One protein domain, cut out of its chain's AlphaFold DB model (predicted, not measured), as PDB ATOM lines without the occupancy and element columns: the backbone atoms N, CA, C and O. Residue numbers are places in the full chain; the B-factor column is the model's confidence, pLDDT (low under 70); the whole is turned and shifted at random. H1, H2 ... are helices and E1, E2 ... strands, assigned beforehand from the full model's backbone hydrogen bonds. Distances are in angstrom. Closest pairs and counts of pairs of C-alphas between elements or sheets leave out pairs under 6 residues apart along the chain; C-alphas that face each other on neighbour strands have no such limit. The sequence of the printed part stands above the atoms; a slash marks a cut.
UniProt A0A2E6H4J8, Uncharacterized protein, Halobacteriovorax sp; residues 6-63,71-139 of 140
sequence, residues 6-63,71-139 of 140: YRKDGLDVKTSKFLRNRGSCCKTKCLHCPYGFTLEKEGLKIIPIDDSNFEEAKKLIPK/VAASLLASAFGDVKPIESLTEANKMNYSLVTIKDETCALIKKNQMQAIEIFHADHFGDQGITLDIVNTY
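Overview. This is residues 6 to 63 and 71 to 139 of the 140 residues of an uncharacterized protein of Halobacteriovorax sp (UniProt A0A2E6H4J8). A twisted sheet of four antiparallel strands, in the order E3, E4, E5, E6, makes the core, with H3 on one face and H5 on the other. Beyond the end of E4 and the start of E5 lies a looser lobe of H1, H2, the loop of residues 22 to 36 and the small hairpin E1 and E2; on the other side of the model H4 sits far out at the end of a long link, and residues 75 to 81 stick out. The printed part has 127 residues with five named helices and six named strands, in the order E1 E2 H1 H2 E3 H3 H4 E4 E5 E6 H5, of mixed class. It is only just compact, close to loose, with a radius of gyration of the C-alphas of 16.6 A and spans of 46 by 37 by 32 A.

Along the chain. Begin with the sheet: E3 is residues 45 to 48, E4 residues 97 to 102, E5 residues 105 to 112 and E6 residues 117 to 122. Find C-alpha 105 at (-43.447, 9.323, -52.062); from there E5 runs 19.9 A to C-alpha 112 and bends by 50 degrees at residue 108. E4 is 16.8 A long and E6 13.3 A. H3 is residues 54 to 60, 10.4 A, and H5 residues 133 to 137, ending at C-alpha 137 (-33.213, 7.454, -36.785). The other named elements are E1, residues 6 to 8, beginning at C-alpha 6 (-46.683, 22.695, -56.967); E2, residues 11 to 14; H1, residues 16 to 21; H2, residues 37 to 42; and H4, residues 71 to 80, 14.2 A.

Arrangement. The sheet is only just strongly twisted, its C-alphas up to 4.3 A off the best plane. E4, E5 and E6 form a meander, each strand the antiparallel neighbour of the one before. Look for N 47 and O 99 at 2.8 A between E3 and E4, N 100 and O 108 at 2.8 A between E4 and E5, and N 109 and O 121 at 2.8 A between E5 and E6. H3 is on the sheet at a height of 8.8 A, and the C-alphas of Leu 60 and Leu 109 are its closest to E5, 6.2 A. H5 is on the opposite face at a height of 7.7 A; its closest C-alphas to E6 are Asn 137 and Ala 117, 6.1 A. H1, H2 and H4 are not on the sheet. The closest C-alphas of H2 and E4 are Glu 42 and Ile 102, 6.8 A. In the hairpin E1 and E2, N 8 and O 11 are 2.9 A apart. Every O i to N i+4 pair is within hydrogen-bond range in H1, H2, H4 and H5; in H3 1 of 3 is, beside 3 of 4 O i to N i+3 pairs.

Size, cuts and confidence. The farthest C-alphas, Thr 28 and Val 71, are 50.1 A apart. Residues 64 to 70 are cut out, and C-alphas 63 and 71 are 20.2 A apart across the cut. The links H1 to H2 and H4 to E4 are long. Residues 84 to 85 have pLDDT under 70; the mean of the printed part is 91.0.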
ATOM      1  N   TYR A   6     -47.455  23.104 -55.791       91.69
ATOM      2  CA  TYR A   6     -46.683  22.695 -56.967       91.69
ATOM      3  C   TYR A   6     -47.519  21.761 -57.847       91.69
ATOM      4  O   TYR A   6     -48.486  21.160 -57.374       91.69
ATOM      5  N   ARG A   7     -47.171  21.642 -59.131       92.25
ATOM      6  CA  ARG A   7     -47.887  20.763 -60.062       92.25
ATOM      7  C   ARG A   7     -47.198  19.406 -60.166       92.25
ATOM      8  O   ARG A   7     -46.012  19.339 -60.470       92.25
ATOM      9  N   LYS A   8     -47.962  18.333 -59.969       88.75
ATOM     10  CA  LYS A   8     -47.520  16.945 -60.141       88.75
ATOM     11  C   LYS A   8     -48.638  16.143 -60.798       88.75
ATOM     12  O   LYS A   8     -49.781  16.246 -60.371       88.75
ATOM     13  N   ASP A   9     -48.325  15.406 -61.862       90.69
ATOM     14  CA  ASP A   9     -49.285  14.556 -62.592       90.69
ATOM     15  C   ASP A   9     -50.566  15.293 -63.038       90.69
ATOM     16  O   ASP A   9     -51.669  14.756 -63.020       90.69
ATOM     17  N   GLY A  10     -50.430  16.573 -63.411       91.50
ATOM     18  CA  GLY A  10     -51.558  17.427 -63.806       91.50
ATOM     19  C   GLY A  10     -52.434  17.925 -62.649       91.50
ATOM     20  O   GLY A  10     -53.415  18.625 -62.893       91.50
ATOM     21  N   LEU A  11     -52.078  17.612 -61.402       90.25
ATOM     22  CA  LEU A  11     -52.774  18.035 -60.190       90.25
ATOM     23  C   LEU A  11     -51.975  19.104 -59.441       90.25
ATOM     24  O   LEU A  11     -50.744  19.092 -59.431       90.25
ATOM     25  N   ASP A  12     -52.689  20.005 -58.767       92.62
ATOM     26  CA  ASP A  12     -52.079  20.997 -57.883       92.62
ATOM     27  C   ASP A  12     -51.960  20.415 -56.466       92.62
ATOM     28  O   ASP A  12     -52.952  20.178 -55.765       92.62
ATOM     29  N   VAL A  13     -50.725  20.179 -56.032       92.06
ATOM     30  CA  VAL A  13     -50.395  19.610 -54.727       92.06
ATOM     31  C   VAL A  13     -50.126  20.732 -53.730       92.06
ATOM     32  O   VAL A  13     -49.295  21.606 -53.953       92.06
ATOM     33  N   LYS A  14     -50.841  20.708 -52.601       93.19
ATOM     34  CA  LYS A  14     -50.723  21.700 -51.519       93.19
ATOM     35  C   LYS A  14     -49.488  21.425 -50.667       93.19
ATOM     36  O   LYS A  14     -49.375  20.332 -50.113       93.19
ATOM     37  N   THR A  15     -48.624  22.425 -50.503       93.38
ATOM     38  CA  THR A  15     -47.411  22.314 -49.680       93.38
ATOM     39  C   THR A  15     -47.722  22.394 -48.185       93.38
ATOM     40  O   THR A  15     -48.823  22.769 -47.756       93.38
ATOM     41  N   SER A  16     -46.730  22.071 -47.355       92.44
ATOM     42  CA  SER A  16     -46.828  22.188 -45.897       92.44
ATOM     43  C   SER A  16     -47.099  23.627 -45.460       92.44
ATOM     44  O   SER A  16     -47.883  23.854 -44.537       92.44
ATOM     45  N   LYS A  17     -46.542  24.603 -46.184       91.75
ATOM     46  CA  LYS A  17     -46.781  26.037 -45.993       91.75
ATOM     47  C   LYS A  17     -48.244  26.414 -46.216       91.75
ATOM     48  O   LYS A  17     -48.843  27.049 -45.351       91.75
ATOM     49  N   PHE A  18     -48.865  25.953 -47.307       93.12
ATOM     50  CA  PHE A  18     -50.303  26.155 -47.531       93.12
ATOM     51  C   PHE A  18     -51.142  25.564 -46.394       93.12
ATOM     52  O   PHE A  18     -52.062  26.203 -45.880       93.12
ATOM     53  N   LEU A  19     -50.816  24.344 -45.966       92.25
ATOM     54  CA  LEU A  19     -51.555  23.650 -44.910       92.25
ATOM     55  C   LEU A  19     -51.358  24.286 -43.526       92.25
ATOM     56  O   LEU A  19     -52.276  24.245 -42.702       92.25
ATOM     57  N   ARG A  20     -50.196  24.898 -43.276       92.06
ATOM     58  CA  ARG A  20     -49.924  25.685 -42.070       92.06
ATOM     59  C   ARG A  20     -50.713  26.992 -42.086       92.06
ATOM     60  O   ARG A  20     -51.360  27.301 -41.093       92.06
ATOM     61  N   ASN A  21     -50.771  27.681 -43.229       93.38
ATOM     62  CA  ASN A  21     -51.571  28.901 -43.403       93.38
ATOM     63  C   ASN A  21     -53.074  28.665 -43.188       93.38
ATOM     64  O   ASN A  21     -53.773  29.557 -42.719       93.38
ATOM     65  N   ARG A  22     -53.578  27.456 -43.471       92.75
ATOM     66  CA  ARG A  22     -54.959  27.067 -43.136       92.75
ATOM     67  C   ARG A  22     -55.236  27.067 -41.619       92.75
ATOM     68  O   ARG A  22     -56.393  27.114 -41.218       92.75
ATOM     69  N   GLY A  23     -54.207  26.954 -40.777       93.12
ATOM     70  CA  GLY A  23     -54.306  27.085 -39.317       93.12
ATOM     71  C   GLY A  23     -54.834  25.864 -38.554       93.12
ATOM     72  O   GLY A  23     -54.941  25.910 -37.333       93.12
ATOM     73  N   SER A  24     -55.170  24.759 -39.230       93.38
ATOM     74  CA  SER A  24     -55.618  23.526 -38.563       93.38
ATOM     75  C   SER A  24     -55.270  22.253 -39.336       93.38
ATOM     76  O   SER A  24     -55.162  22.244 -40.573       93.38
ATOM     77  N   CYS A  25     -55.103  21.144 -38.606       92.25
ATOM     78  CA  CYS A  25     -54.913  19.812 -39.177       92.25
ATOM     79  C   CYS A  25     -56.246  19.246 -39.696       92.25
ATOM     80  O   CYS A  25     -57.242  19.240 -38.979       92.25
ATOM     81  N   CYS A  26     -56.258  18.710 -40.921       90.81
ATOM     82  CA  CYS A  26     -57.455  18.092 -41.513       90.81
ATOM     83  C   CYS A  26     -57.654  16.630 -41.116       90.81
ATOM     84  O   CYS A  26     -58.694  16.070 -41.431       90.81
ATOM     85  N   LYS A  27     -56.664  15.999 -40.469       92.75
ATOM     86  CA  LYS A  27     -56.696  14.589 -40.044       92.75
ATOM     87  C   LYS A  27     -56.942  13.572 -41.177       92.75
ATOM     88  O   LYS A  27     -57.337  12.443 -40.919       92.75
ATOM     89  N   THR A  28     -56.651  13.936 -42.427       93.31
ATOM     90  CA  THR A  28     -56.818  13.067 -43.613       93.31
ATOM     91  C   THR A  28     -55.519  12.412 -44.092       93.31
ATOM     92  O   THR A  28     -55.454  11.937 -45.222       93.31
ATOM     93  N   LYS A  29     -54.461  12.424 -43.270       93.81
ATOM     94  CA  LYS A  29     -53.128  11.906 -43.633       93.81
ATOM     95  C   LYS A  29     -52.609  12.475 -44.970       93.81
ATOM     96  O   LYS A  29     -52.206  11.744 -45.882       93.81
ATOM     97  N   CYS A  30     -52.704  13.798 -45.134       92.44
ATOM     98  CA  CYS A  30     -52.217  14.484 -46.331       92.44
ATOM     99  C   CYS A  30     -50.690  14.375 -46.445       92.44
ATOM    100  O   CYS A  30     -50.004  14.378 -45.428       92.44
ATOM    101  N   LEU A  31     -50.167  14.297 -47.672       93.19
ATOM    102  CA  LEU A  31     -48.737  14.080 -47.912       93.19
ATOM    103  C   LEU A  31     -47.872  15.134 -47.209       93.19
ATOM    104  O   LEU A  31     -46.962  14.776 -46.476       93.19
ATOM    105  N   HIS A  32     -48.239  16.414 -47.352       93.38
ATOM    106  CA  HIS A  32     -47.461  17.530 -46.821       93.38
ATOM    107  C   HIS A  32     -47.854  17.979 -45.396       93.38
ATOM    108  O   HIS A  32     -47.930  19.178 -45.127       93.38
ATOM    109  N   CYS A  33     -48.229  17.067 -44.493       93.31
ATOM    110  CA  CYS A  33     -48.797  17.447 -43.193       93.31
ATOM    111  C   CYS A  33     -47.781  18.181 -42.291       93.31
ATOM    112  O   CYS A  33     -46.860  17.545 -41.786       93.31
ATOM    113  N   PRO A  34     -47.984  19.475 -41.958       92.62
ATOM    114  CA  PRO A  34     -47.043  20.218 -41.115       92.62
ATOM    115  C   PRO A  34     -47.200  19.922 -39.613       92.62
ATOM    116  O   PRO A  34     -46.441  20.451 -38.811       92.62
ATOM    117  N   TYR A  35     -48.208  19.133 -39.224       92.50
ATOM    118  CA  TYR A  35     -48.554  18.845 -37.826       92.50
ATOM    119  C   TYR A  35     -48.135  17.433 -37.386       92.50
ATOM    120  O   TYR A  35     -48.606  16.955 -36.361       92.50
ATOM    121  N   GLY A  36     -47.355  16.713 -38.199       91.31
ATOM    122  CA  GLY A  36     -46.886  15.359 -37.882       91.31
ATOM    123  C   GLY A  36     -47.943  14.248 -37.964       91.31
ATOM    124  O   GLY A  36     -47.585  13.081 -37.897       91.31
ATOM    125  N   PHE A  37     -49.229  14.559 -38.185       94.38
ATOM    126  CA  PHE A  37     -50.299  13.547 -38.195       94.38
ATOM    127  C   PHE A  37     -50.078  12.436 -39.233       94.38
ATOM    128  O   PHE A  37     -50.336  11.270 -38.958       94.38
ATOM    129  N   THR A  38     -49.613  12.777 -40.438       94.25
ATOM    130  CA  THR A  38     -49.327  11.763 -41.469       94.25
ATOM    131  C   THR A  38     -48.125  10.912 -41.089       94.25
ATOM    132  O   THR A  38     -48.202   9.695 -41.201       94.25
ATOM    133  N   LEU A  39     -47.060  11.539 -40.588       93.12
ATOM    134  CA  LEU A  39     -45.863  10.849 -40.118       93.12
ATOM    135  C   LEU A  39     -46.199   9.852 -38.997       93.12
ATOM    136  O   LEU A  39     -45.793   8.699 -39.066       93.12
ATOM    137  N   GLU A  40     -47.017  10.255 -38.022       92.88
ATOM    138  CA  GLU A  40     -47.457   9.392 -36.918       92.88
ATOM    139  C   GLU A  40     -48.279   8.183 -37.401       92.88
ATOM    140  O   GLU A  40     -48.206   7.104 -36.817       92.88
ATOM    141  N   LYS A  41     -49.100   8.352 -38.447       95.19
ATOM    142  CA  LYS A  41     -50.037   7.311 -38.906       95.19
ATOM    143  C   LYS A  41     -49.506   6.402 -40.005       95.19
ATOM    144  O   LYS A  41     -49.998   5.284 -40.108       95.19
ATOM    145  N   GLU A  42     -48.609   6.891 -40.851       95.06
ATOM    146  CA  GLU A  42     -48.067   6.145 -41.996       95.06
ATOM    147  C   GLU A  42     -46.615   5.713 -41.765       95.06
ATOM    148  O   GLU A  42     -46.175   4.719 -42.335       95.06
ATOM    149  N   GLY A  43     -45.884   6.427 -40.904       94.38
ATOM    150  CA  GLY A  43     -44.462   6.203 -40.681       94.38
ATOM    151  C   GLY A  43     -43.590   6.577 -41.879       94.38
ATOM    152  O   GLY A  43     -44.070   7.031 -42.922       94.38
ATOM    153  N   LEU A  44     -42.284   6.390 -41.705       96.31
ATOM    154  CA  LEU A  44     -41.300   6.476 -42.777       96.31
ATOM    155  C   LEU A  44     -40.905   5.069 -43.215       96.31
ATOM    156  O   LEU A  44     -40.818   4.153 -42.397       96.31
ATOM    157  N   LYS A  45     -40.628   4.910 -44.507       96.88
ATOM    158  CA  LYS A  45     -39.980   3.717 -45.052       96.88
ATOM    159  C   LYS A  45     -38.579   4.092 -45.511       96.88
ATOM    160  O   LYS A  45     -38.396   5.105 -46.183       96.88
ATOM    161  N   ILE A  46     -37.606   3.259 -45.159       96.62
ATOM    162  CA  ILE A  46     -36.211   3.423 -45.569       96.62
ATOM    163  C   ILE A  46     -35.930   2.400 -46.666       96.62
ATOM    164  O   ILE A  46     -36.022   1.196 -46.435       96.62
ATOM    165  N   ILE A  47     -35.610   2.882 -47.864       96.56
ATOM    166  CA  ILE A  47     -35.393   2.057 -49.052       96.56
ATOM    167  C   ILE A  47     -33.907   2.132 -49.428       96.56
ATOM    168  O   ILE A  47     -33.399   3.232 -49.662       96.56
ATOM    169  N   PRO A  48     -33.171   1.006 -49.468       96.12
ATOM    170  CA  PRO A  48     -31.782   1.008 -49.912       96.12
ATOM    171  C   PRO A  48     -31.679   1.421 -51.383       96.12
ATOM    172  O   PRO A  48     -32.596   1.204 -52.173       96.12
ATOM    173  N   ILE A  49     -30.544   2.017 -51.744       96.75
ATOM    174  CA  ILE A  49     -30.310   2.433 -53.124       96.75
ATOM    175  C   ILE A  49     -29.927   1.228 -53.982       96.75
ATOM    176  O   ILE A  49     -29.006   0.480 -53.643       96.75
ATOM    177  N   ASP A  50     -30.605   1.089 -55.112       94.88
ATOM    178  CA  ASP A  50     -30.329   0.108 -56.153       94.88
ATOM    179  C   ASP A  50     -30.412   0.760 -57.540       94.88
ATOM    180  O   ASP A  50     -30.641   1.962 -57.673       94.88
ATOM    181  N   ASP A  51     -30.214  -0.035 -58.587       93.88
ATOM    182  CA  ASP A  51     -30.160   0.463 -59.963       93.88
ATOM    183  C   ASP A  51     -31.500   1.063 -60.429       93.88
ATOM    184  O   ASP A  51     -31.521   1.903 -61.328       93.88
ATOM    185  N   SER A  52     -32.624   0.677 -59.813       95.25
ATOM    186  CA  SER A  52     -33.958   1.162 -60.181       95.25
ATOM    187  C   SER A  52     -34.255   2.567 -59.651       95.25
ATOM    188  O   SER A  52     -35.020   3.304 -60.273       95.25
ATOM    189  N   ASN A  53     -33.635   2.956 -58.532       95.62
ATOM    190  CA  ASN A  53     -33.893   4.225 -57.842       95.62
ATOM    191  C   ASN A  53     -32.665   5.160 -57.776       95.62
ATOM    192  O   ASN A  53     -32.751   6.283 -57.271       95.62
ATOM    193  N   PHE A  54     -31.530   4.743 -58.341       94.81
ATOM    194  CA  PHE A  54     -30.271   5.488 -58.311       94.81
ATOM    195  C   PHE A  54     -30.366   6.899 -58.913       94.81
ATOM    196  O   PHE A  54     -29.871   7.870 -58.337       94.81
ATOM    197  N   GLU A  55     -31.034   7.040 -60.059       94.00
ATOM    198  CA  GLU A  55     -31.186   8.333 -60.740       94.00
ATOM    199  C   GLU A  55     -32.118   9.294 -59.995       94.00
ATOM    200  O   GLU A  55     -31.963  10.511 -60.086       94.00
ATOM    201  N   GLU A  56     -33.074   8.768 -59.233       94.12
ATOM    202  CA  GLU A  56     -33.893   9.574 -58.332       94.12
ATOM    203  C   GLU A  56     -33.055  10.082 -57.154       94.12
ATOM    204  O   GLU A  56     -33.031  11.283 -56.888       94.12
ATOM    205  N   ALA A  57     -32.287   9.194 -56.518       95.00
ATOM    206  CA  ALA A  57     -31.402   9.545 -55.412       95.00
ATOM    207  C   ALA A  57     -30.367  10.616 -55.802       95.00
ATOM    208  O   ALA A  57     -30.138  11.562 -55.047       95.00
ATOM    209  N   LYS A  58     -29.792  10.539 -57.010       93.62
ATOM    210  CA  LYS A  58     -28.848  11.553 -57.513       93.62
ATOM    211  C   LYS A  58     -29.427  12.964 -57.569       93.62
ATOM    212  O   LYS A  58     -28.678  13.919 -57.388       93.62
ATOM    213  N   LYS A  59     -30.728  13.111 -57.840       92.69
ATOM    214  CA  LYS A  59     -31.378  14.430 -57.933       92.69
ATOM    215  C   LYS A  59     -31.477  15.126 -56.579       92.69
ATOM    216  O   LYS A  59     -31.562  16.346 -56.549       92.69
ATOM    217  N   LEU A  60     -31.465  14.357 -55.491       92.88
ATOM    218  CA  LEU A  60     -31.609  14.865 -54.129       92.88
ATOM    219  C   LEU A  60     -30.283  15.310 -53.515       92.88
ATOM    220  O   LEU A  60     -30.298  16.067 -52.550       92.88
ATOM    221  N   ILE A  61     -29.136  14.871 -54.047       89.69
ATOM    222  CA  ILE A  61     -27.849  15.373 -53.563       89.69
ATOM    223  C   ILE A  61     -27.634  16.800 -54.075       89.69
ATOM    224  O   ILE A  61     -27.629  17.013 -55.293       89.69
ATOM    225  N   PRO A  62     -27.404  17.775 -53.176       81.81
ATOM    226  CA  PRO A  62     -27.073  19.125 -53.584       81.81
ATOM    227  C   PRO A  62     -25.802  19.106 -54.429       81.81
ATOM    228  O   PRO A  62     -24.765  18.561 -54.043       81.81
ATOM    229  N   LYS A  63     -25.881  19.710 -55.614       76.50
ATOM    230  CA  LYS A  63     -24.701  19.924 -56.444       76.50
ATOM    231  C   LYS A  63     -23.821  20.946 -55.728       76.50
ATOM    232  O   LYS A  63     -24.317  21.992 -55.317       76.50
ATOM    233  N   VAL A  71     -13.212  35.096 -53.439       77.88
ATOM    234  CA  VAL A  71     -13.231  36.077 -52.343       77.88
ATOM    235  C   VAL A  71     -14.459  35.880 -51.454       77.88
ATOM    236  O   VAL A  71     -14.335  35.863 -50.234       77.88
ATOM    237  N   ALA A  72     -15.636  35.676 -52.051       78.19
ATOM    238  CA  ALA A  72     -16.870  35.439 -51.308       78.19
ATOM    239  C   ALA A  72     -16.801  34.121 -50.523       78.19
ATOM    240  O   ALA A  72     -17.143  34.100 -49.344       78.19
ATOM    241  N   ALA A  73     -16.280  33.054 -51.138       76.75
ATOM    242  CA  ALA A  73     -16.070  31.776 -50.459       76.75
ATOM    243  C   ALA A  73     -15.117  31.911 -49.257       76.75
ATOM    244  O   ALA A  73     -15.411  31.403 -48.180       76.75
ATOM    245  N   SER A  74     -14.022  32.666 -49.410       80.50
ATOM    246  CA  SER A  74     -13.036  32.875 -48.335       80.50
ATOM    247  C   SER A  74     -13.590  33.725 -47.183       80.50
ATOM    248  O   SER A  74     -13.316  33.443 -46.016       80.50
ATOM    249  N   LEU A  75     -14.394  34.751 -47.489       82.94
ATOM    250  CA  LEU A  75     -15.077  35.570 -46.478       82.94
ATOM    251  C   LEU A  75     -16.108  34.753 -45.693       82.94
ATOM    252  O   LEU A  75     -16.159  34.845 -44.469       82.94
ATOM    253  N   LEU A  76     -16.901  33.932 -46.386       82.94
ATOM    254  CA  LEU A  76     -17.881  33.051 -45.753       82.94
ATOM    255  C   LEU A  76     -17.202  31.999 -44.872       82.94
ATOM    256  O   LEU A  76     -17.621  31.823 -43.731       82.94
ATOM    257  N   ALA A  77     -16.122  31.377 -45.353       83.50
ATOM    258  CA  ALA A  77     -15.348  30.415 -44.572       83.50
ATOM    259  C   ALA A  77     -14.727  31.052 -43.318       83.50
ATOM    260  O   ALA A  77     -14.727  30.459 -42.245       83.50
ATOM    261  N   SER A  78     -14.269  32.302 -43.416       84.50
ATOM    262  CA  SER A  78     -13.725  33.031 -42.262       84.50
ATOM    263  C   SER A  78     -14.793  33.377 -41.216       84.50
ATOM    264  O   SER A  78     -14.488  33.435 -40.029       84.50
ATOM    265  N   ALA A  79     -16.037  33.624 -41.640       85.44
ATOM    266  CA  ALA A  79     -17.135  33.998 -40.748       85.44
ATOM    267  C   ALA A  79     -17.869  32.789 -40.139       85.44
ATOM    268  O   ALA A  79     -18.311  32.860 -38.994       85.44
ATOM    269  N   PHE A  80     -18.010  31.698 -40.898       85.50
ATOM    270  CA  PHE A  80     -18.856  30.550 -40.546       85.50
ATOM    271  C   PHE A  80     -18.110  29.206 -40.500       85.50
ATOM    272  O   PHE A  80     -18.718  28.190 -40.169       85.50
ATOM    273  N   GLY A  81     -16.804  29.196 -40.779       82.69
ATOM    274  CA  GLY A  81     -15.998  27.984 -40.904       82.69
ATOM    275  C   GLY A  81     -16.066  27.359 -42.299       82.69
ATOM    276  O   GLY A  81     -16.889  27.732 -43.139       82.69
ATOM    277  N   ASP A  82     -15.179  26.399 -42.553       77.00
ATOM    278  CA  ASP A  82     -15.131  25.694 -43.830       77.00
ATOM    279  C   ASP A  82     -16.400  24.864 -44.062       77.00
ATOM    280  O   ASP A  82     -16.851  24.102 -43.201       77.00
ATOM    281  N   VAL A  83     -16.959  24.972 -45.267       70.88
ATOM    282  CA  VAL A  83     -18.077  24.128 -45.697       70.88
ATOM    283  C   VAL A  83     -17.538  22.728 -45.978       70.88
ATOM    284  O   VAL A  83     -16.668  22.544 -46.832       70.88
ATOM    285  N   LYS A  84     -18.062  21.719 -45.271       69.56
ATOM    286  CA  LYS A  84     -17.710  20.317 -45.519       69.56
ATOM    287  C   LYS A  84     -18.088  19.951 -46.964       69.56
ATOM    288  O   LYS A  84     -19.235  20.178 -47.347       69.56
ATOM    289  N   PRO A  85     -17.172  19.377 -47.763       69.62
ATOM    290  CA  PRO A  85     -17.484  19.011 -49.137       69.62
ATOM    291  C   PRO A  85     -18.594  17.958 -49.161       69.62
ATOM    292  O   PRO A  85     -18.481  16.907 -48.524       69.62
ATOM    293  N   ILE A  86     -19.660  18.252 -49.906       77.12
ATOM    294  CA  ILE A  86     -20.750  17.308 -50.149       77.12
ATOM    295  C   ILE A  86     -20.215  16.219 -51.082       77.12
ATOM    296  O   ILE A  86     -19.757  16.506 -52.191       77.12
ATOM    297  N   GLU A  87     -20.236  14.972 -50.613       80.00
ATOM    298  CA  GLU A  87     -19.820  13.807 -51.396       80.00
ATOM    299  C   GLU A  87     -20.898  13.459 -52.432       80.00
ATOM    300  O   GLU A  87     -22.084  13.382 -52.104       80.00
ATOM    301  N   SER A  88     -20.492  13.232 -53.681       85.94
ATOM    302  CA  SER A  88     -21.405  12.815 -54.744       85.94
ATOM    303  C   SER A  88     -21.828  11.350 -54.593       85.94
ATOM    304  O   SER A  88     -21.054  10.493 -54.163       85.94
ATOM    305  N   LEU A  89     -23.067  11.041 -54.988       90.50
ATOM    306  CA  LEU A  89     -23.567   9.666 -55.052       90.50
ATOM    307  C   LEU A  89     -22.974   8.951 -56.270       90.50
ATOM    308  O   LEU A  89     -23.104   9.413 -57.405       90.50
ATOM    309  N   THR A  90     -22.349   7.804 -56.029       92.50
ATOM    310  CA  THR A  90     -21.706   6.943 -57.025       92.50
ATOM    311  C   THR A  90     -22.078   5.479 -56.783       92.50
ATOM    312  O   THR A  90     -22.521   5.108 -55.698       92.50
ATOM    313  N   GLU A  91     -21.849   4.618 -57.775       91.19
ATOM    314  CA  GLU A  91     -22.066   3.169 -57.631       91.19
ATOM    315  C   GLU A  91     -21.274   2.566 -56.461       91.19
ATOM    316  O   GLU A  91     -21.757   1.675 -55.768       91.19
ATOM    317  N   ALA A  92     -20.070   3.086 -56.204       91.69
ATOM    318  CA  ALA A  92     -19.187   2.586 -55.156       91.69
ATOM    319  C   ALA A  92     -19.672   2.934 -53.740       91.69
ATOM    320  O   ALA A  92     -19.379   2.197 -52.801       91.69
ATOM    321  N   ASN A  93     -20.400   4.043 -53.572       93.00
ATOM    322  CA  ASN A  93     -20.862   4.499 -52.259       93.00
ATOM    323  C   ASN A  93     -22.381   4.384 -52.056       93.00
ATOM    324  O   ASN A  93     -22.839   4.659 -50.948       93.00
ATOM    325  N   LYS A  94     -23.159   3.916 -53.049       94.06
ATOM    326  CA  LYS A  94     -24.634   3.837 -52.979       94.06
ATOM    327  C   LYS A  94     -25.171   3.067 -51.772       94.06
ATOM    328  O   LYS A  94     -26.210   3.422 -51.227       94.06
ATOM    329  N   MET A  95     -24.424   2.075 -51.284       94.00
ATOM    330  CA  MET A  95     -24.762   1.304 -50.080       94.00
ATOM    331  C   MET A  95     -24.819   2.144 -48.790       94.00
ATOM    332  O   MET A  95     -25.518   1.782 -47.843       94.00
ATOM    333  N   ASN A  96     -24.121   3.283 -48.761       95.19
ATOM    334  CA  ASN A  96     -24.119   4.227 -47.641       95.19
ATOM    335  C   ASN A  96     -25.290   5.212 -47.706       95.19
ATOM    336  O   ASN A  96     -25.348   6.144 -46.907       95.19
ATOM    337  N   TYR A  97     -26.208   5.028 -48.653       96.12
ATOM    338  CA  TYR A  97     -27.359   5.889 -48.838       96.12
ATOM    339  C   TYR A  97     -28.657   5.087 -48.785       96.12
ATOM    340  O   TYR A  97     -28.686   3.863 -48.948       96.12
ATOM    341  N   SER A  98     -29.758   5.769 -48.496       97.06
ATOM    342  CA  SER A  98     -31.109   5.208 -48.585       97.06
ATOM    343  C   SER A  98     -32.110   6.320 -48.878       97.06
ATOM    344  O   SER A  98     -31.940   7.445 -48.406       97.06
ATOM    345  N   LEU A  99     -33.147   6.018 -49.652       97.44
ATOM    346  CA  LEU A  99     -34.299   6.899 -49.794       97.44
ATOM    347  C   LEU A  99     -35.180   6.778 -48.556       97.44
ATOM    348  O   LEU A  99     -35.362   5.694 -48.000       97.44
ATOM    349  N   VAL A 100     -35.745   7.903 -48.147       97.06
ATOM    350  CA  VAL A 100     -36.784   7.979 -47.128       97.06
ATOM    351  C   VAL A 100     -38.079   8.314 -47.843       97.06
ATOM    352  O   VAL A 100     -38.171   9.334 -48.534       97.06
ATOM    353  N   THR A 101     -39.090   7.469 -47.672       97.00
ATOM    354  CA  THR A 101     -40.404   7.666 -48.286       97.00
ATOM    355  C   THR A 101     -41.512   7.723 -47.244       97.00
ATOM    356  O   THR A 101     -41.424   7.129 -46.167       97.00
ATOM    357  N   ILE A 102     -42.572   8.454 -47.573       95.25
ATOM    358  CA  ILE A 102     -43.815   8.516 -46.807       95.25
ATOM    359  C   ILE A 102     -44.975   8.399 -47.789       95.25
ATOM    360  O   ILE A 102     -45.015   9.116 -48.782       95.25
ATOM    361  N   LYS A 103     -45.912   7.475 -47.547       94.06
ATOM    362  CA  LYS A 103     -46.986   7.144 -48.510       94.06
ATOM    363  C   LYS A 103     -46.461   6.860 -49.928       94.06
ATOM    364  O   LYS A 103     -47.047   7.318 -50.903       94.06
ATOM    365  N   ASP A 104     -45.341   6.143 -50.003       93.25
ATOM    366  CA  ASP A 104     -44.660   5.757 -51.247       93.25
ATOM    367  C   ASP A 104     -44.129   6.939 -52.081       93.25
ATOM    368  O   ASP A 104     -43.748   6.773 -53.234       93.25
ATOM    369  N   GLU A 105     -44.041   8.125 -51.474       94.31
ATOM    370  CA  GLU A 105     -43.447   9.323 -52.062       94.31
ATOM    371  C   GLU A 105     -42.092   9.610 -51.424       94.31
ATOM    372  O   GLU A 105     -41.970   9.655 -50.194       94.31
ATOM    373  N   THR A 106     -41.078   9.840 -52.253       95.81
ATOM    374  CA  THR A 106     -39.735  10.190 -51.793       95.81
ATOM    375  C   THR A 106     -39.723  11.576 -51.168       95.81
ATOM    376  O   THR A 106     -40.026  12.581 -51.812       95.81
ATOM    377  N   CYS A 107     -39.347  11.626 -49.891       95.25
ATOM    378  CA  CYS A 107     -39.289  12.864 -49.120       95.25
ATOM    379  C   CYS A 107     -37.859  13.323 -48.837       95.25
ATOM    380  O   CYS A 107     -37.616  14.527 -48.724       95.25
ATOM    381  N   ALA A 108     -36.913  12.388 -48.740       95.88
ATOM    382  CA  ALA A 108     -35.511  12.701 -48.533       95.88
ATOM    383  C   ALA A 108     -34.594  11.572 -49.013       95.88
ATOM    384  O   ALA A 108     -34.998  10.415 -49.125       95.88
ATOM    385  N   LEU A 109     -33.331  11.916 -49.230       96.69
ATOM    386  CA  LEU A 109     -32.206  10.993 -49.282       96.69
ATOM    387  C   LEU A 109     -31.441  11.104 -47.966       96.69
ATOM    388  O   LEU A 109     -31.221  12.207 -47.472       96.69
ATOM    389  N   ILE A 110     -30.984   9.984 -47.419       96.12
ATOM    390  CA  ILE A 110     -30.090   9.986 -46.260       96.12
ATOM    391  C   ILE A 110     -28.748   9.361 -46.590       96.12
ATOM    392  O   ILE A 110     -28.677   8.386 -47.339       96.12
ATOM    393  N   LYS A 111     -27.696   9.897 -45.972       95.50
ATOM    394  CA  LYS A 111     -26.409   9.222 -45.818       95.50
ATOM    395  C   LYS A 111     -26.388   8.534 -44.461       95.50
ATOM    396  O   LYS A 111     -26.767   9.133 -43.454       95.50
ATOM    397  N   LYS A 112     -25.917   7.297 -44.420       94.81
ATOM    398  CA  LYS A 112     -25.863   6.469 -43.215       94.81
ATOM    399  C   LYS A 112     -24.499   5.819 -43.041       94.81
ATOM    400  O   LYS A 112     -23.754   5.621 -44.001       94.81
ATOM    401  N   ASN A 113     -24.189   5.477 -41.799       92.62
ATOM    402  CA  ASN A 113     -23.139   4.519 -41.475       92.62
ATOM    403  C   ASN A 113     -23.781   3.163 -41.119       92.62
ATOM    404  O   ASN A 113     -24.943   2.918 -41.438       92.62
ATOM    405  N   GLN A 114     -23.035   2.268 -40.467       86.69
ATOM    406  CA  GLN A 114     -23.548   0.951 -40.069       86.69
ATOM    407  C   GLN A 114     -24.666   1.000 -39.011       86.69
ATOM    408  O   GLN A 114     -25.344  -0.003 -38.825       86.69
ATOM    409  N   MET A 115     -24.843   2.124 -38.308       87.19
ATOM    410  CA  MET A 115     -25.730   2.228 -37.145       87.19
ATOM    411  C   MET A 115     -26.876   3.229 -37.322       87.19
ATOM    412  O   MET A 115     -27.941   3.009 -36.764       87.19
ATOM    413  N   GLN A 116     -26.664   4.336 -38.037       94.00
ATOM    414  CA  GLN A 116     -27.630   5.438 -38.091       94.00
ATOM    415  C   GLN A 116     -27.467   6.317 -39.336       94.00
ATOM    416  O   GLN A 116     -26.405   6.341 -39.975       94.00
ATOM    417  N   ALA A 117     -28.504   7.096 -39.640       95.81
ATOM    418  CA  ALA A 117     -28.417   8.227 -40.552       95.81
ATOM    419  C   ALA A 117     -27.574   9.347 -39.927       95.81
ATOM    420  O   ALA A 117     -27.742   9.704 -38.760       95.81
ATOM    421  N   ILE A 118     -26.666   9.905 -40.728       95.38
ATOM    422  CA  ILE A 118     -25.744  10.980 -40.334       95.38
ATOM    423  C   ILE A 118     -25.978  12.276 -41.114       95.38
ATOM    424  O   ILE A 118     -25.502  13.328 -40.701       95.38
ATOM    425  N   GLU A 119     -26.684  12.208 -42.244       94.19
ATOM    426  CA  GLU A 119     -26.975  13.356 -43.102       94.19
ATOM    427  C   GLU A 119     -28.297  13.130 -43.840       94.19
ATOM    428  O   GLU A 119     -28.623  11.989 -44.179       94.19
ATOM    429  N   ILE A 120     -29.063  14.200 -44.064       94.56
ATOM    430  CA  ILE A 120     -30.367  14.169 -44.733       94.56
ATOM    431  C   ILE A 120     -30.435  15.271 -45.791       94.56
ATOM    432  O   ILE A 120     -30.033  16.405 -45.543       94.56
ATOM    433  N   PHE A 121     -30.970  14.926 -46.957       94.56
ATOM    434  CA  PHE A 121     -31.195  15.823 -48.082       94.56
ATOM    435  C   PHE A 121     -32.671  15.747 -48.477       94.56
ATOM    436  O   PHE A 121     -33.124  14.735 -49.014       94.56
ATOM    437  N   HIS A 122     -33.445  16.785 -48.165       94.12
ATOM    438  CA  HIS A 122     -34.878  16.823 -48.463       94.12
ATOM    439  C   HIS A 122     -35.148  17.071 -49.941       94.12
ATOM    440  O   HIS A 122     -34.455  17.846 -50.591       94.12
ATOM    441  N   ALA A 123     -36.228  16.479 -50.440       92.88
ATOM    442  CA  ALA A 123     -36.833  16.914 -51.691       92.88
ATOM    443  C   ALA A 123     -37.427  18.332 -51.539       92.88
ATOM    444  O   ALA A 123     -37.883  18.701 -50.450       92.88
ATOM    445  N   ASP A 124     -37.501  19.090 -52.639       87.56
ATOM    446  CA  ASP A 124     -37.868  20.523 -52.696       87.56
ATOM    447  C   ASP A 124     -39.159  20.909 -51.946       87.56
ATOM    448  O   ASP A 124     -39.345  22.057 -51.543       87.56
ATOM    449  N   HIS A 125     -40.077  19.962 -51.728       87.94
ATOM    450  CA  HIS A 125     -41.375  20.197 -51.080       87.94
ATOM    451  C   HIS A 125     -41.532  19.493 -49.719       87.94
ATOM    452  O   HIS A 125     -42.628  19.453 -49.146       87.94
ATOM    453  N   PHE A 126     -40.445  18.942 -49.172       90.56
ATOM    454  CA  PHE A 126     -40.446  18.172 -47.926       90.56
ATOM    455  C   PHE A 126     -39.647  18.784 -46.770       90.56
ATOM    456  O   PHE A 126     -39.765  18.285 -45.651       90.56
ATOM    457  N   GLY A 127     -38.936  19.897 -46.984       83.38
ATOM    458  CA  GLY A 127     -38.122  20.545 -45.943       83.38
ATOM    459  C   GLY A 127     -38.900  20.980 -44.688       83.38
ATOM    460  O   GLY A 127     -38.432  20.796 -43.569       83.38
ATOM    461  N   ASP A 128     -40.138  21.464 -44.839       81.62
ATOM    462  CA  ASP A 128     -40.895  22.106 -43.746       81.62
ATOM    463  C   ASP A 128     -41.962  21.209 -43.089       81.62
ATOM    464  O   ASP A 128     -43.073  21.653 -42.771       81.62
ATOM    465  N   GLN A 129     -41.666  19.921 -42.915       84.69
ATOM    466  CA  GLN A 129     -42.628  18.936 -42.387       84.69
ATOM    467  C   GLN A 129     -42.180  18.224 -41.112       84.69
ATOM    468  O   GLN A 129     -42.875  17.335 -40.626       84.69
ATOM    469  N   GLY A 130     -41.034  18.624 -40.560       86.69
ATOM    470  CA  GLY A 130     -40.482  18.001 -39.361       86.69
ATOM    471  C   GLY A 130     -39.875  16.625 -39.620       86.69
ATOM    472  O   GLY A 130     -39.713  15.868 -38.681       86.69
ATOM    473  N   ILE A 131     -39.529  16.278 -40.862       91.94
ATOM    474  CA  ILE A 131     -38.766  15.059 -41.159       91.94
ATOM    475  C   ILE A 131     -37.295  15.365 -40.857       91.94
ATOM    476  O   ILE A 131     -36.592  15.912 -41.699       91.94
ATOM    477  N   THR A 132     -36.843  15.107 -39.635       94.12
ATOM    478  CA  THR A 132     -35.466  15.388 -39.189       94.12
ATOM    479  C   THR A 132     -34.620  14.118 -39.145       94.12
ATOM    480  O   THR A 132     -35.157  13.014 -39.200       94.12
ATOM    481  N   LEU A 133     -33.295  14.261 -38.999       95.00
ATOM    482  CA  LEU A 133     -32.403  13.119 -38.747       95.00
ATOM    483  C   LEU A 133     -32.829  12.316 -37.516       95.00
ATOM    484  O   LEU A 133     -32.877  11.092 -37.587       95.00
ATOM    485  N   ASP A 134     -33.195  12.992 -36.425       95.00
ATOM    486  CA  ASP A 134     -33.644  12.336 -35.193       95.00
ATOM    487  C   ASP A 134     -34.880  11.472 -35.438       95.00
ATOM    488  O   ASP A 134     -34.923  10.323 -35.009       95.00
ATOM    489  N   ILE A 135     -35.856  11.999 -36.184       94.31
ATOM    490  CA  ILE A 135     -37.059  11.254 -36.560       94.31
ATOM    491  C   ILE A 135     -36.709  10.096 -37.484       94.31
ATOM    492  O   ILE A 135     -37.195   8.998 -37.267       94.31
ATOM    493  N   VAL A 136     -35.862  10.294 -38.495       95.50
ATOM    494  CA  VAL A 136     -35.453   9.196 -39.381       95.50
ATOM    495  C   VAL A 136     -34.764   8.078 -38.592       95.50
ATOM    496  O   VAL A 136     -35.046   6.905 -38.826       95.50
ATOM    497  N   ASN A 137     -33.919   8.422 -37.621       95.88
ATOM    498  CA  ASN A 137     -33.213   7.454 -36.785       95.88
ATOM    499  C   ASN A 137     -34.132   6.655 -35.848       95.88
ATOM    500  O   ASN A 137     -33.716   5.601 -35.382       95.88
ATOM    501  N   THR A 138     -35.387   7.066 -35.616       94.31
ATOM    502  CA  THR A 138     -36.356   6.208 -34.906       94.31
ATOM    503  C   THR A 138     -36.899   5.059 -35.762       94.31
ATOM    504  O   THR A 138     -37.610   4.207 -35.236       94.31
ATOM    505  N   TYR A 139     -36.619   5.053 -37.071       90.19
ATOM    506  CA  TYR A 139     -37.043   4.014 -38.023       90.19
ATOM    507  C   TYR A 139     -35.892   3.089 -38.464       90.19
ATOM    508  O   TYR A 139     -36.105   2.257 -39.347       90.19
TER     509      TYR A 139